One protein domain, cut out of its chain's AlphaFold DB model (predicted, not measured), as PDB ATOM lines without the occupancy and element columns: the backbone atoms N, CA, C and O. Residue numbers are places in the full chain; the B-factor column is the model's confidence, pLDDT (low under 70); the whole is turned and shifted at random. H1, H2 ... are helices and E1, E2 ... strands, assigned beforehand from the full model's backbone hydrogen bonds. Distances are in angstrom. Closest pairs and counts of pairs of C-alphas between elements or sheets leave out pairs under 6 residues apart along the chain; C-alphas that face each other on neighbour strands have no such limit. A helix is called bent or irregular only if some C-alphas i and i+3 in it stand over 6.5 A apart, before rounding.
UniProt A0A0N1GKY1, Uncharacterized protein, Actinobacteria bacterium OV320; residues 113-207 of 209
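What this domain is: This is residues 113 to 207 of the 209 residues of an uncharacterized protein of Actinobacteria bacterium OV320 (UniProt A0A0N1GKY1). A strongly twisted sheet of four strands forms one layer, and two helices cover one of its faces, H1 over E1 and E2 and H2 over E3, their lines at a steep tilt to each other. The loop of residues 129 to 134 sticks out past the end of H1, and a long unnamed stretch, residues 187 to 201, leads from H2 back to the edge strand E4. The printed part has 95 residues with two named helices and four named strands, in the order H1, E1, E2, E3, H2, E4; the sheet is mixed, in the order E1, E2, E3, E4, and the class is mixed, helices and strands. The whole is compact, with a radius of gyration of the C-alphas of 12.4 A, and rounded, with spans of 34 by 30 by 20 A.

How they stand to each other: Start at the inner strand E2, residues 149 to 155. It forms a hairpin with E1, residues 138 to 144, where you find N 143 and O 151 at 2.8 A. It forms another with E3, residues 162 to 168, where N 165 and O 152 are 2.7 A apart. E1, E2 and E3 are a meander, each strand the antiparallel neighbour of the one before. Beside E3 look for its parallel neighbour E4, residues 202 to 206, with N 204 and O 164 at 2.8 A; E1 and E4 are apart. H1, residues 113 to 128, is on the sheet at a height of 8.9 A and runs along the strands, at 15 degrees to E2 on the local plane; its closest C-alphas to E1 are those of Thr 127 and Leu 138, 5.8 A. H2, residues 173 to 186, is on the same face at a height of 8.4 A, over E3 and only just not over E2, on which 2 of its 14 C-alphas fall; the C-alphas of Thr 163 and Val 184, the closest of E3 and H2, are 7.0 A apart. E3, H2 and E4 make a strand-helix-strand unit, two parallel neighbour strands with a helix between, and its crossover is left-handed. H1 and H2 are close but not clearly touching, with Leu 123 and Ile 177 the closest at 7.1 A between C-alphas, and run the same way at a steep tilt of 50 degrees. In H1 every O i to N i+4 pair is within hydrogen-bond range, in H2 8 of 10.

Where its parts are: Find C-alpha 113 at (166.655, 112.251, 95.472); from there H1 runs 21.5 A to C-alpha 128. E1 measures 18.3 A, E2 19.9 A and E3 19.6 A. H2 begins at (153.327, 113.786, 101.938), C-alpha 173, and measures 19.2 A; it is irregular, with C-alphas 178 and 181 7.1 A apart. E4 runs 12.8 A to C-alpha 206 at (148.290, 107.480, 94.665).

The domain as a whole: The C-alphas farthest apart are those of Asp 132 and Gly 196, 36.3 A. The printed part has no cut. The link from H2 to E4 is long, 15 residues, and in it residues 191 to 192 pair antiparallel with residues 203 to 204 of E4. Look for pLDDT under 70 at residues 128 to 135, 186 to 190 and 194 to 195; the mean of the printed part is 83.0.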
ATOM      1  N   VAL A 113     166.077 113.377  94.736       85.69
ATOM      2  CA  VAL A 113     166.655 112.251  95.472       85.69
ATOM      3  C   VAL A 113     166.477 112.432  96.980       85.69
ATOM      4  O   VAL A 113     166.096 111.479  97.657       85.69
ATOM      5  N   ASP A 114     166.674 113.646  97.509       86.81
ATOM      6  CA  ASP A 114     166.474 113.919  98.940       86.81
ATOM      7  C   ASP A 114     165.023 113.670  99.355       86.81
ATOM      8  O   ASP A 114     164.772 112.994 100.358       86.81
ATOM      9  N   ARG A 115     164.067 114.154  98.550       88.12
ATOM     10  CA  ARG A 115     162.636 113.992  98.828       88.12
ATOM     11  C   ARG A 115     162.219 112.526  98.855       88.12
ATOM     12  O   ARG A 115     161.521 112.111  99.781       88.12
ATOM     13  N   GLY A 116     162.653 111.726  97.880       89.06
ATOM     14  CA  GLY A 116     162.321 110.301  97.872       89.06
ATOM     15  C   GLY A 116     163.063 109.501  98.945       89.06
ATOM     16  O   GLY A 116     162.454 108.639  99.572       89.06
ATOM     17  N   LEU A 117     164.326 109.822  99.257       86.69
ATOM     18  CA  LEU A 117     165.032 109.196 100.385       86.69
ATOM     19  C   LEU A 117     164.366 109.519 101.721       86.69
ATOM     20  O   LEU A 117     164.250 108.637 102.573       86.69
ATOM     21  N   ARG A 118     163.896 110.757 101.909       86.56
ATOM     22  CA  ARG A 118     163.089 111.137 103.072       86.56
ATOM     23  C   ARG A 118     161.830 110.293 103.165       86.56
ATOM     24  O   ARG A 118     161.599 109.700 104.211       86.56
ATOM     25  N   LEU A 119     161.052 110.213 102.088       88.69
ATOM     26  CA  LEU A 119     159.836 109.402 102.038       88.69
ATOM     27  C   LEU A 119     160.116 107.947 102.444       88.69
ATOM     28  O   LEU A 119     159.484 107.434 103.366       88.69
ATOM     29  N   VAL A 120     161.094 107.304 101.802       88.94
ATOM     30  CA  VAL A 120     161.432 105.898 102.065       88.94
ATOM     31  C   VAL A 120     161.903 105.709 103.505       88.94
ATOM     32  O   VAL A 120     161.431 104.801 104.177       88.94
ATOM     33  N   ARG A 121     162.777 106.578 104.029       85.69
ATOM     34  CA  ARG A 121     163.234 106.489 105.428       85.69
ATOM     35  C   ARG A 121     162.095 106.657 106.424       85.69
ATOM     36  O   ARG A 121     162.060 105.925 107.411       85.69
ATOM     37  N   THR A 122     161.185 107.596 106.179       84.19
ATOM     38  CA  THR A 122     160.016 107.803 107.039       84.19
ATOM     39  C   THR A 122     159.132 106.562 107.049       84.19
ATOM     40  O   THR A 122     158.756 106.103 108.122       84.19
ATOM     41  N   LEU A 123     158.869 105.969 105.882       85.25
ATOM     42  CA  LEU A 123     158.081 104.741 105.780       85.25
ATOM     43  C   LEU A 123     158.780 103.543 106.420       85.25
ATOM     44  O   LEU A 123     158.133 102.792 107.136       85.25
ATOM     45  N   VAL A 124     160.090 103.373 106.228       83.50
ATOM     46  CA  VAL A 124     160.861 102.310 106.893       83.50
ATOM     47  C   VAL A 124     160.782 102.462 108.412       83.50
ATOM     48  O   VAL A 124     160.532 101.485 109.105       83.50
ATOM     49  N   ARG A 125     160.945 103.681 108.945       79.38
ATOM     50  CA  ARG A 125     160.794 103.927 110.387       79.38
ATOM     51  C   ARG A 125     159.381 103.608 110.874       79.38
ATOM     52  O   ARG A 125     159.251 102.932 111.883       79.38
ATOM     53  N   ALA A 126     158.358 104.036 110.140       76.81
ATOM     54  CA  ALA A 126     156.962 103.812 110.511       76.81
ATOM     55  C   ALA A 126     156.516 102.344 110.389       76.81
ATOM     56  O   ALA A 126     155.680 101.899 111.159       76.81
ATOM     57  N   THR A 127     157.046 101.588 109.421       71.25
ATOM     58  CA  THR A 127     156.548 100.236 109.098       71.25
ATOM     59  C   THR A 127     157.440  99.103 109.591       71.25
ATOM     60  O   THR A 127     156.956  97.984 109.703       71.25
ATOM     61  N   CYS A 128     158.720  99.353 109.885       65.62
ATOM     62  CA  CYS A 128     159.660  98.308 110.310       65.62
ATOM     63  C   CYS A 128     160.112  98.432 111.772       65.62
ATOM     64  O   CYS A 128     160.682  97.478 112.295       65.62
ATOM     65  N   PHE A 129     159.922  99.594 112.406       62.69
ATOM     66  CA  PHE A 129     160.487  99.901 113.727       62.69
ATOM     67  C   PHE A 129     159.471 100.491 114.717       62.69
ATOM     68  O   PHE A 129     159.875 100.922 115.794       62.69
ATOM     69  N   ASP A 130     158.183 100.539 114.368       65.06
ATOM     70  CA  ASP A 130     157.136 100.922 115.317       65.06
ATOM     71  C   ASP A 130     156.845  99.736 116.252       65.06
ATOM     72  O   ASP A 130     156.464  98.658 115.794       65.06
ATOM     73  N   GLU A 131     157.092  99.920 117.551       57.47
ATOM     74  CA  GLU A 131     156.918  98.887 118.579       57.47
ATOM     75  C   GLU A 131     155.435  98.659 118.941       57.47
ATOM     76  O   GLU A 131     155.106  97.599 119.475       57.47
ATOM     77  N   ASP A 132     154.542  99.606 118.613       57.91
ATOM     78  CA  ASP A 132     153.129  99.604 119.037       57.91
ATOM     79  C   ASP A 132     152.129  99.179 117.940       57.91
ATOM     80  O   ASP A 132     150.951  98.957 118.235       57.91
ATOM     81  N   HIS A 133     152.554  99.015 116.679       52.22
ATOM     82  CA  HIS A 133     151.641  98.726 115.568       52.22
ATOM     83  C   HIS A 133     152.023  97.484 114.764       52.22
ATOM     84  O   HIS A 133     153.180  97.227 114.445       52.22
ATOM     85  N   SER A 134     150.986  96.734 114.378       59.03
ATOM     86  CA  SER A 134     151.054  95.730 113.318       59.03
ATOM     87  C   SER A 134     151.758  96.341 112.104       59.03
ATOM     88  O   SER A 134     151.245  97.289 111.509       59.03
ATOM     89  N   THR A 135     152.937  95.815 111.758       68.19
ATOM     90  CA  THR A 135     153.822  96.246 110.657       68.19
ATOM     91  C   THR A 135     153.236  95.917 109.281       68.19
ATOM     92  O   THR A 135     153.927  95.438 108.385       68.19
ATOM     93  N   ASP A 136     151.926  96.064 109.133       75.69
ATOM     94  CA  ASP A 136     151.147  95.590 108.010       75.69
ATOM     95  C   ASP A 136     150.257  96.750 107.505       75.69
ATOM     96  O   ASP A 136     149.376  97.231 108.232       75.69
ATOM     97  N   PRO A 137     150.472  97.240 106.272       83.12
ATOM     98  CA  PRO A 137     151.373  96.696 105.257       83.12
ATOM     99  C   PRO A 137     152.858  96.985 105.523       83.12
ATOM    100  O   PRO A 137     153.251  98.105 105.850       83.12
ATOM    101  N   LEU A 138     153.698  95.977 105.285       87.06
ATOM    102  CA  LEU A 138     155.151  96.072 105.383       87.06
ATOM    103  C   LEU A 138     155.724  96.639 104.086       87.06
ATOM    104  O   LEU A 138     155.475  96.083 103.009       87.06
ATOM    105  N   LEU A 139     156.554  97.679 104.177       89.56
ATOM    106  CA  LEU A 139     157.332  98.144 103.031       89.56
ATOM    107  C   LEU A 139     158.370  97.078 102.641       89.56
ATOM    108  O   LEU A 139     159.300  96.779 103.385       89.56
ATOM    109  N   HIS A 140     158.204  96.505 101.454       90.12
ATOM    110  CA  HIS A 140     159.025  95.423 100.914       90.12
ATOM    111  C   HIS A 140     160.076  95.903  99.901       90.12
ATOM    112  O   HIS A 140     161.090  95.239  99.705       90.12
ATOM    113  N   GLY A 141     159.865  97.059  99.270       92.44
ATOM    114  CA  GLY A 141     160.809  97.636  98.313       92.44
ATOM    115  C   GLY A 141     160.386  99.016  97.822       92.44
ATOM    116  O   GLY A 141     159.299  99.494  98.143       92.44
ATOM    117  N   PHE A 142     161.231  99.655  97.012       94.88
ATOM    118  CA  PHE A 142     160.914 100.920  96.349       94.88
ATOM    119  C   PHE A 142     161.686 101.068  95.031       94.88
ATOM    120  O   PHE A 142     162.745 100.468  94.853       94.88
ATOM    121  N   LEU A 143     161.170 101.895  94.122       94.44
ATOM    122  CA  LEU A 143     161.813 102.272  92.867       94.44
ATOM    123  C   LEU A 143     161.525 103.745  92.556       94.44
ATOM    124  O   LEU A 143     160.373 104.169  92.541       94.44
ATOM    125  N   PHE A 144     162.568 104.525  92.281       92.56
ATOM    126  CA  PHE A 144     162.407 105.876  91.744       92.56
ATOM    127  C   PHE A 144     161.993 105.788  90.275       92.56
ATOM    128  O   PHE A 144     162.706 105.185  89.476       92.56
ATOM    129  N   LEU A 145     160.848 106.378  89.938       91.38
ATOM    130  CA  LEU A 145     160.316 106.382  88.576       91.38
ATOM    131  C   LEU A 145     160.632 107.692  87.846       91.38
ATOM    132  O   LEU A 145     160.921 107.664  86.655       91.38
ATOM    133  N   ASP A 146     160.580 108.826  88.552       89.38
ATOM    134  CA  ASP A 146     160.856 110.160  88.000       89.38
ATOM    135  C   ASP A 146     161.256 111.158  89.115       89.38
ATOM    136  O   ASP A 146     161.347 110.788  90.288       89.38
ATOM    137  N   GLN A 147     161.468 112.433  88.767       87.38
ATOM    138  CA  GLN A 147     161.864 113.548  89.640       87.38
ATOM    139  C   GLN A 147     160.989 113.723  90.882       87.38
ATOM    140  O   GLN A 147     161.449 114.232  91.907       87.38
ATOM    141  N   ASP A 148     159.720 113.348  90.803       90.31
ATOM    142  CA  ASP A 148     158.814 113.425  91.934       90.31
ATOM    143  C   ASP A 148     157.989 112.160  92.138       90.31
ATOM    144  O   ASP A 148     157.128 112.179  93.009       90.31
ATOM    145  N   ARG A 149     158.276 111.063  91.428       92.19
ATOM    146  CA  ARG A 149     157.486 109.828  91.483       92.19
ATOM    147  C   ARG A 149     158.309 108.658  92.000       92.19
ATOM    148  O   ARG A 149     159.377 108.343  91.472       92.19
ATOM    149  N   VAL A 150     157.773 107.977  93.005       94.75
ATOM    150  CA  VAL A 150     158.355 106.762  93.588       94.75
ATOM    151  C   VAL A 150     157.293 105.671  93.589       94.75
ATOM    152  O   VAL A 150     156.165 105.912  94.007       94.75
ATOM    153  N   ARG A 151     157.661 104.472  93.141       94.56
ATOM    154  CA  ARG A 151     156.884 103.250  93.348       94.56
ATOM    155  C   ARG A 151     157.318 102.607  94.653       94.56
ATOM    156  O   ARG A 151     158.504 102.361  94.857       94.56
ATOM    157  N   LEU A 152     156.370 102.336  95.533       94.12
ATOM    158  CA  LEU A 152     156.569 101.661  96.810       94.12
ATOM    159  C   LEU A 152     155.943 100.276  96.732       94.12
ATOM    160  O   LEU A 152     154.816 100.149  96.275       94.12
ATOM    161  N   TYR A 153     156.640  99.244  97.184       93.25
ATOM    162  CA  TYR A 153     156.150  97.870  97.154       93.25
ATOM    163  C   TYR A 153     155.809  97.432  98.564       93.25
ATOM    164  O   TYR A 153     156.662  97.475  99.445       93.25
ATOM    165  N   PHE A 154     154.584  96.976  98.766       91.12
ATOM    166  CA  PHE A 154     154.057  96.581 100.058       91.12
ATOM    167  C   PHE A 154     153.646  95.115 100.062       91.12
ATOM    168  O   PHE A 154     153.049  94.609  99.108       91.12
ATOM    169  N   ARG A 155     153.923  94.441 101.174       89.31
ATOM    170  CA  ARG A 155     153.337  93.141 101.491       89.31
ATOM    171  C   ARG A 155     152.329  93.341 102.609       89.31
ATOM    172  O   ARG A 155     152.694  93.898 103.640       89.31
ATOM    173  N   ALA A 156     151.099  92.887 102.393       86.62
ATOM    174  CA  ALA A 156     150.032  93.039 103.367       86.62
ATOM    175  C   ALA A 156     149.337  91.710 103.660       86.62
ATOM    176  O   ALA A 156     149.131  90.915 102.737       86.62
ATOM    177  N   ASP A 157     148.939  91.481 104.910       83.12
ATOM    178  CA  ASP A 157     148.213  90.263 105.258       83.12
ATOM    179  C   ASP A 157     146.814  90.285 104.631       83.12
ATOM    180  O   ASP A 157     146.135  91.313 104.567       83.12
ATOM    181  N   GLY A 158     146.383  89.127 104.130       80.00
ATOM    182  CA  GLY A 158     145.097  88.973 103.447       80.00
ATOM    183  C   GLY A 158     145.082  89.422 101.981       80.00
ATOM    184  O   GLY A 158     144.094  89.163 101.293       80.00
ATOM    185  N   LEU A 159     146.163  90.018 101.461       80.56
ATOM    186  CA  LEU A 159     146.298  90.330 100.035       80.56
ATOM    187  C   LEU A 159     147.217  89.319  99.327       80.56
ATOM    188  O   LEU A 159     148.326  89.059  99.794       80.56
ATOM    189  N   PRO A 160     146.801  88.738  98.183       77.69
ATOM    190  CA  PRO A 160     147.673  87.854  97.427       77.69
ATOM    191  C   PRO A 160     148.745  88.662  96.687       77.69
ATOM    192  O   PRO A 160     148.432  89.482  95.817       77.69
ATOM    193  N   GLY A 161     150.006  88.373  97.013       85.50
ATOM    194  CA  GLY A 161     151.189  88.949  96.375       85.50
ATOM    195  C   GLY A 161     151.587  90.328  96.910       85.50
ATOM    196  O   GLY A 161     151.096  90.798  97.933       85.50
ATOM    197  N   VAL A 162     152.521  90.966  96.205       91.50
ATOM    198  CA  VAL A 162     152.991  92.325  96.505       91.50
ATOM    199  C   VAL A 162     152.060  93.347  95.853       91.50
ATOM    200  O   VAL A 162     151.683  93.197  94.688       91.50
ATOM    201  N   THR A 163     151.716  94.394  96.598       91.25
ATOM    202  CA  THR A 163     150.949  95.551  96.121       91.25
ATOM    203  C   THR A 163     151.888  96.734  95.961       91.25
ATOM    204  O   THR A 163     152.520  97.153  96.927       91.25
ATOM    205  N   ALA A 164     151.996  97.272  94.753       93.31
ATOM    206  CA  ALA A 164     152.738  98.495  94.503       93.31
ATOM    207  C   ALA A 164     151.843  99.730  94.700       93.31
ATOM    208  O   ALA A 164     150.635  99.672  94.482       93.31
ATOM    209  N   ALA A 165     152.435 100.853  95.094       92.44
ATOM    210  CA  ALA A 165     151.792 102.155  95.183       92.44
ATOM    211  C   ALA A 165     152.698 103.216  94.554       92.44
ATOM    212  O   ALA A 165     153.825 103.423  95.008       92.44
ATOM    213  N   ASP A 166     152.204 103.889  93.522       92.88
ATOM    214  CA  ASP A 166     152.890 105.018  92.905       92.88
ATOM    215  C   ASP A 166     152.505 106.300  93.630       92.88
ATOM    216  O   ASP A 166     151.330 106.650  93.710       92.88
ATOM    217  N   VAL A 167     153.496 107.003  94.166       92.50
ATOM    218  CA  VAL A 167     153.290 108.190  94.999       92.50
ATOM    219  C   VAL A 167     154.115 109.365  94.507       92.50
ATOM    220  O   VAL A 167     155.200 109.189  93.939       92.50
ATOM    221  N   ARG A 168     153.622 110.579  94.777       91.88
ATOM    222  CA  ARG A 168     154.418 111.796  94.613       91.88
ATOM    223  C   ARG A 168     155.221 112.096  95.874       91.88
ATOM    224  O   ARG A 168     154.746 111.947  96.995       91.88
ATOM    225  N   THR A 169     156.459 112.535  95.684       89.56
ATOM    226  CA  THR A 169     157.370 112.978  96.756       89.56
ATOM    227  C   THR A 169     157.172 114.450  97.134       89.56
ATOM    228  O   THR A 169     157.846 114.968  98.029       89.56
ATOM    229  N   THR A 170     156.255 115.127  96.442       85.06
ATOM    230  CA  THR A 170     155.834 116.516  96.634       85.06
ATOM    231  C   THR A 170     154.358 116.557  97.042       85.06
ATOM    232  O   THR A 170     153.640 115.571  96.888       85.06
ATOM    233  N   GLY A 171     153.893 117.691  97.575       82.00
ATOM    234  CA  GLY A 171     152.504 117.843  98.024       82.00
ATOM    235  C   GLY A 171     152.277 117.361  99.460       82.00
ATOM    236  O   GLY A 171     153.131 117.551 100.329       82.00
ATOM    237  N   ALA A 172     151.112 116.767  99.727       82.50
ATOM    238  CA  ALA A 172     150.642 116.419 101.070       82.50
ATOM    239  C   ALA A 172     151.257 115.113 101.620       82.50
ATOM    240  O   ALA A 172     150.551 114.205 102.061       82.50
ATOM    241  N   LEU A 173     152.592 115.017 101.630       81.38
ATOM    242  CA  LEU A 173     153.327 113.786 101.938       81.38
ATOM    243  C   LEU A 173     152.988 113.198 103.316       81.38
ATOM    244  O   LEU A 173     152.842 111.990 103.448       81.38
ATOM    245  N   THR A 174     152.820 114.037 104.339       81.62
ATOM    246  CA  THR A 174     152.452 113.585 105.693       81.62
ATOM    247  C   THR A 174     151.075 112.920 105.720       81.62
ATOM    248  O   THR A 174     150.902 111.877 106.354       81.62
ATOM    249  N   ALA A 175     150.100 113.503 105.014       84.88
ATOM    250  CA  ALA A 175     148.756 112.945 104.911       84.88
ATOM    251  C   ALA A 175     148.782 111.621 104.141       84.88
ATOM    252  O   ALA A 175     148.194 110.640 104.591       84.88
ATOM    253  N   LEU A 176     149.533 111.571 103.038       84.44
ATOM    254  CA  LEU A 176     149.711 110.358 102.250       84.44
ATOM    255  C   LEU A 176     150.382 109.243 103.060       84.44
ATOM    256  O   LEU A 176     149.853 108.141 103.112       84.44
ATOM    257  N   ILE A 177     151.497 109.521 103.745       84.31
ATOM    258  CA  ILE A 177     152.197 108.542 104.597       84.31
ATOM    259  C   ILE A 177     151.253 107.955 105.651       84.31
ATOM    260  O   ILE A 177     151.275 106.749 105.882       84.31
ATOM    261  N   SER A 178     150.390 108.786 106.237       84.25
ATOM    262  CA  SER A 178     149.410 108.346 107.237       84.25
ATOM    263  C   SER A 178     148.273 107.513 106.631       84.25
ATOM    264  O   SER A 178     147.755 106.609 107.280       84.25
ATOM    265  N   ALA A 179     147.873 107.805 105.390       86.75
ATOM    266  CA  ALA A 179     146.783 107.119 104.700       86.75
ATOM    267  C   ALA A 179     147.226 105.827 103.990       86.75
ATOM    268  O   ALA A 179     146.415 104.916 103.832       86.75
ATOM    269  N   LEU A 180     148.497 105.729 103.581       86.12
ATOM    270  CA  LEU A 180     149.047 104.625 102.786       86.12
ATOM    271  C   LEU A 180     148.703 103.230 103.336       86.12
ATOM    272  O   LEU A 180     148.246 102.407 102.542       86.12
ATOM    273  N   PRO A 181     148.833 102.946 104.649       83.88
ATOM    274  CA  PRO A 181     148.427 101.660 105.214       83.88
ATOM    275  C   PRO A 181     146.980 101.273 104.891       83.88
ATOM    276  O   PRO A 181     146.703 100.156 104.451       83.88
ATOM    277  N   SER A 182     146.061 102.223 105.062       84.62
ATOM    278  CA  SER A 182     144.637 102.041 104.785       84.62
ATOM    279  C   SER A 182     144.364 101.924 103.289       84.62
ATOM    280  O   SER A 182     143.551 101.095 102.892       84.62
ATOM    281  N   LEU A 183     145.060 102.697 102.452       85.94
ATOM    282  CA  LEU A 183     144.896 102.662 100.996       85.94
ATOM    283  C   LEU A 183     145.337 101.324 100.402       85.94
ATOM    284  O   LEU A 183     144.611 100.715  99.619       85.94
ATOM    285  N   VAL A 184     146.498 100.827 100.831       85.56
ATOM    286  CA  VAL A 184     147.057  99.550 100.374       85.56
ATOM    287  C   VAL A 184     146.162  98.369 100.756       85.56
ATOM    288  O   VAL A 184     146.126  97.388 100.022       85.56
ATOM    289  N   ARG A 185     145.416  98.443 101.865       81.12
ATOM    290  CA  ARG A 185     144.507  97.368 102.308       81.12
ATOM    291  C   ARG A 185     143.072  97.512 101.802       81.12
ATOM    292  O   ARG A 185     142.447  96.520 101.441       81.12
ATOM    293  N   GLY A 186     142.534  98.725 101.864       69.25
ATOM    294  CA  GLY A 186     141.103  99.007 101.763       69.25
ATOM    295  C   GLY A 186     140.623  99.385 100.367       69.25
ATOM    296  O   GLY A 186     139.428  99.299 100.106       69.25
ATOM    297  N   GLU A 187     141.521  99.762  99.453       68.38
ATOM    298  CA  GLU A 187     141.142 100.245  98.119       68.38
ATOM    299  C   GLU A 187     141.450  99.235  97.007       68.38
ATOM    300  O   GLU A 187     141.915  99.604  95.930       68.38
ATOM    301  N   ALA A 188     141.158  97.950  97.239       60.59
ATOM    302  CA  ALA A 188     141.347  96.898  96.234       60.59
ATOM    303  C   ALA A 188     140.657  97.210  94.889       60.59
ATOM    304  O   ALA A 188     141.156  96.814  93.841       60.59
ATOM    305  N   GLU A 189     139.552  97.962  94.910       57.06
ATOM    306  CA  GLU A 189     138.813  98.393  93.714       57.06
ATOM    307  C   GLU A 189     139.536  99.476  92.892       57.06
ATOM    308  O   GLU A 189     139.271  99.612  91.699       57.06
ATOM    309  N   ARG A 190     140.460 100.235  93.500       64.69
ATOM    310  CA  ARG A 190     141.309 101.220  92.802       64.69
ATOM    311  C   ARG A 190     142.640 100.634  92.329       64.69
ATOM    312  O   ARG A 190     143.423 101.337  91.696       64.69
ATOM    313  N   MET A 191     142.903  99.366  92.638       75.19
ATOM    314  CA  MET A 191     144.131  98.682  92.251       75.19
ATOM    315  C   MET A 191     143.944  97.995  90.906       75.19
ATOM    316  O   MET A 191     143.032  97.189  90.718       75.19
ATOM    317  N   VAL A 192     144.844  98.278  89.974       76.69
ATOM    318  CA  VAL A 192     144.846  97.641  88.656       76.69
ATOM    319  C   VAL A 192     145.890  96.533  88.656       76.69
ATOM    320  O   VAL A 192     146.976  96.703  89.210       76.69
ATOM    321  N   ALA A 193     145.569  95.386  88.052       74.19
ATOM    322  CA  ALA A 193     146.567  94.354  87.794       74.19
ATOM    323  C   ALA A 193     147.652  94.931  86.873       74.19
ATOM    324  O   ALA A 193     147.344  95.387  85.770       74.19
ATOM    325  N   ASP A 194     148.907  94.921  87.319       68.19
ATOM    326  CA  ASP A 194     150.028  95.376  86.500       68.19
ATOM    327  C   ASP A 194     150.628  94.167  85.780       68.19
ATOM    328  O   ASP A 194     151.240  93.295  86.390       68.19
ATOM    329  N   GLY A 195     150.388  94.080  84.470       68.25
ATOM    330  CA  GLY A 195     150.949  93.018  83.634       68.25
ATOM    331  C   GLY A 195     152.396  93.269  83.198       68.25
ATOM    332  O   GLY A 195     152.990  92.391  82.577       68.25
ATOM    333  N   GLY A 196     152.945  94.461  83.461       81.00
ATOM    334  CA  GLY A 196     154.282  94.874  83.033       81.00
ATOM    335  C   GLY A 196     155.343  94.801  84.132       81.00
ATOM    336  O   GLY A 196     156.517  94.612  83.818       81.00
ATOM    337  N   ASP A 197     154.949  94.928  85.398       88.06
ATOM    338  CA  ASP A 197     155.859  94.873  86.543       88.06
ATOM    339  C   ASP A 197     155.905  93.458  87.156       88.06
ATOM    340  O   ASP A 197     154.950  93.033  87.807       88.06
ATOM    341  N   PRO A 198     157.019  92.713  87.011       89.88
ATOM    342  CA  PRO A 198     157.124  91.357  87.546       89.88
ATOM    343  C   PRO A 198     157.217  91.309  89.081       89.88
ATOM    344  O   PRO A 198     157.217  90.217  89.654       89.88
ATOM    345  N   HIS A 199     157.338  92.455  89.760       91.62
ATOM    346  CA  HIS A 199     157.526  92.544  91.207       91.62
ATOM    347  C   HIS A 199     156.233  92.806  91.983       91.62
ATOM    348  O   HIS A 199     156.254  92.745  93.215       91.62
ATOM    349  N   CYS A 200     155.109  93.072  91.312       90.62
ATOM    350  CA  CYS A 200     153.823  93.267  91.974       90.62
ATOM    351  C   CYS A 200     152.681  92.553  91.247       90.62
ATOM    352  O   CYS A 200     152.722  92.301  90.051       90.62
ATOM    353  N   ALA A 201     151.643  92.194  92.000       88.00
ATOM    354  CA  ALA A 201     150.414  91.648  91.430       88.00
ATOM    355  C   ALA A 201     149.443  92.760  91.005       88.00
ATOM    356  O   ALA A 201     148.518  92.528  90.227       88.00
ATOM    357  N   ARG A 202     149.605  93.952  91.587       88.81
ATOM    358  CA  ARG A 202     148.708  95.092  91.420       88.81
ATOM    359  C   ARG A 202     149.410  96.395  91.774       88.81
ATOM    360  O   ARG A 202     150.303  96.399  92.624       88.81
ATOM    361  N   VAL A 203     148.931  97.486  91.191       90.62
ATOM    362  CA  VAL A 203     149.408  98.846  91.448       90.62
ATOM    363  C   VAL A 203     148.238  99.733  91.855       90.62
ATOM    364  O   VAL A 203     147.192  99.743  91.206       90.62
ATOM    365  N   LEU A 204     148.445 100.497  92.923       90.12
ATOM    366  CA  LEU A 204     147.645 101.649  93.317       90.12
ATOM    367  C   LEU A 204     148.296 102.923  92.763       90.12
ATOM    368  O   LEU A 204     149.467 103.187  93.038       90.12
ATOM    369  N   ASP A 205     147.541 103.740  92.034       89.31
ATOM    370  CA  ASP A 205     147.981 105.090  91.673       89.31
ATOM    371  C   ASP A 205     147.536 106.090  92.753       89.31
ATOM    372  O   ASP A 205     146.370 106.475  92.831       89.31
ATOM    373  N   ALA A 206     148.478 106.493  93.606       88.06
ATOM    374  CA  ALA A 206     148.290 107.480  94.665       88.06
ATOM    375  C   ALA A 206     148.974 108.818  94.323       88.06
ATOM    376  O   ALA A 206     149.310 109.607  95.210       88.06
ATOM    377  N   THR A 207     149.190 109.108  93.035       86.06
ATOM    378  CA  THR A 207     149.856 110.345  92.599       86.06
ATOM    379  C   THR A 207     148.965 111.592  92.664       86.06
ATOM    380  O   THR A 207     149.479 112.709  92.593       86.06
TER     381      THR A 207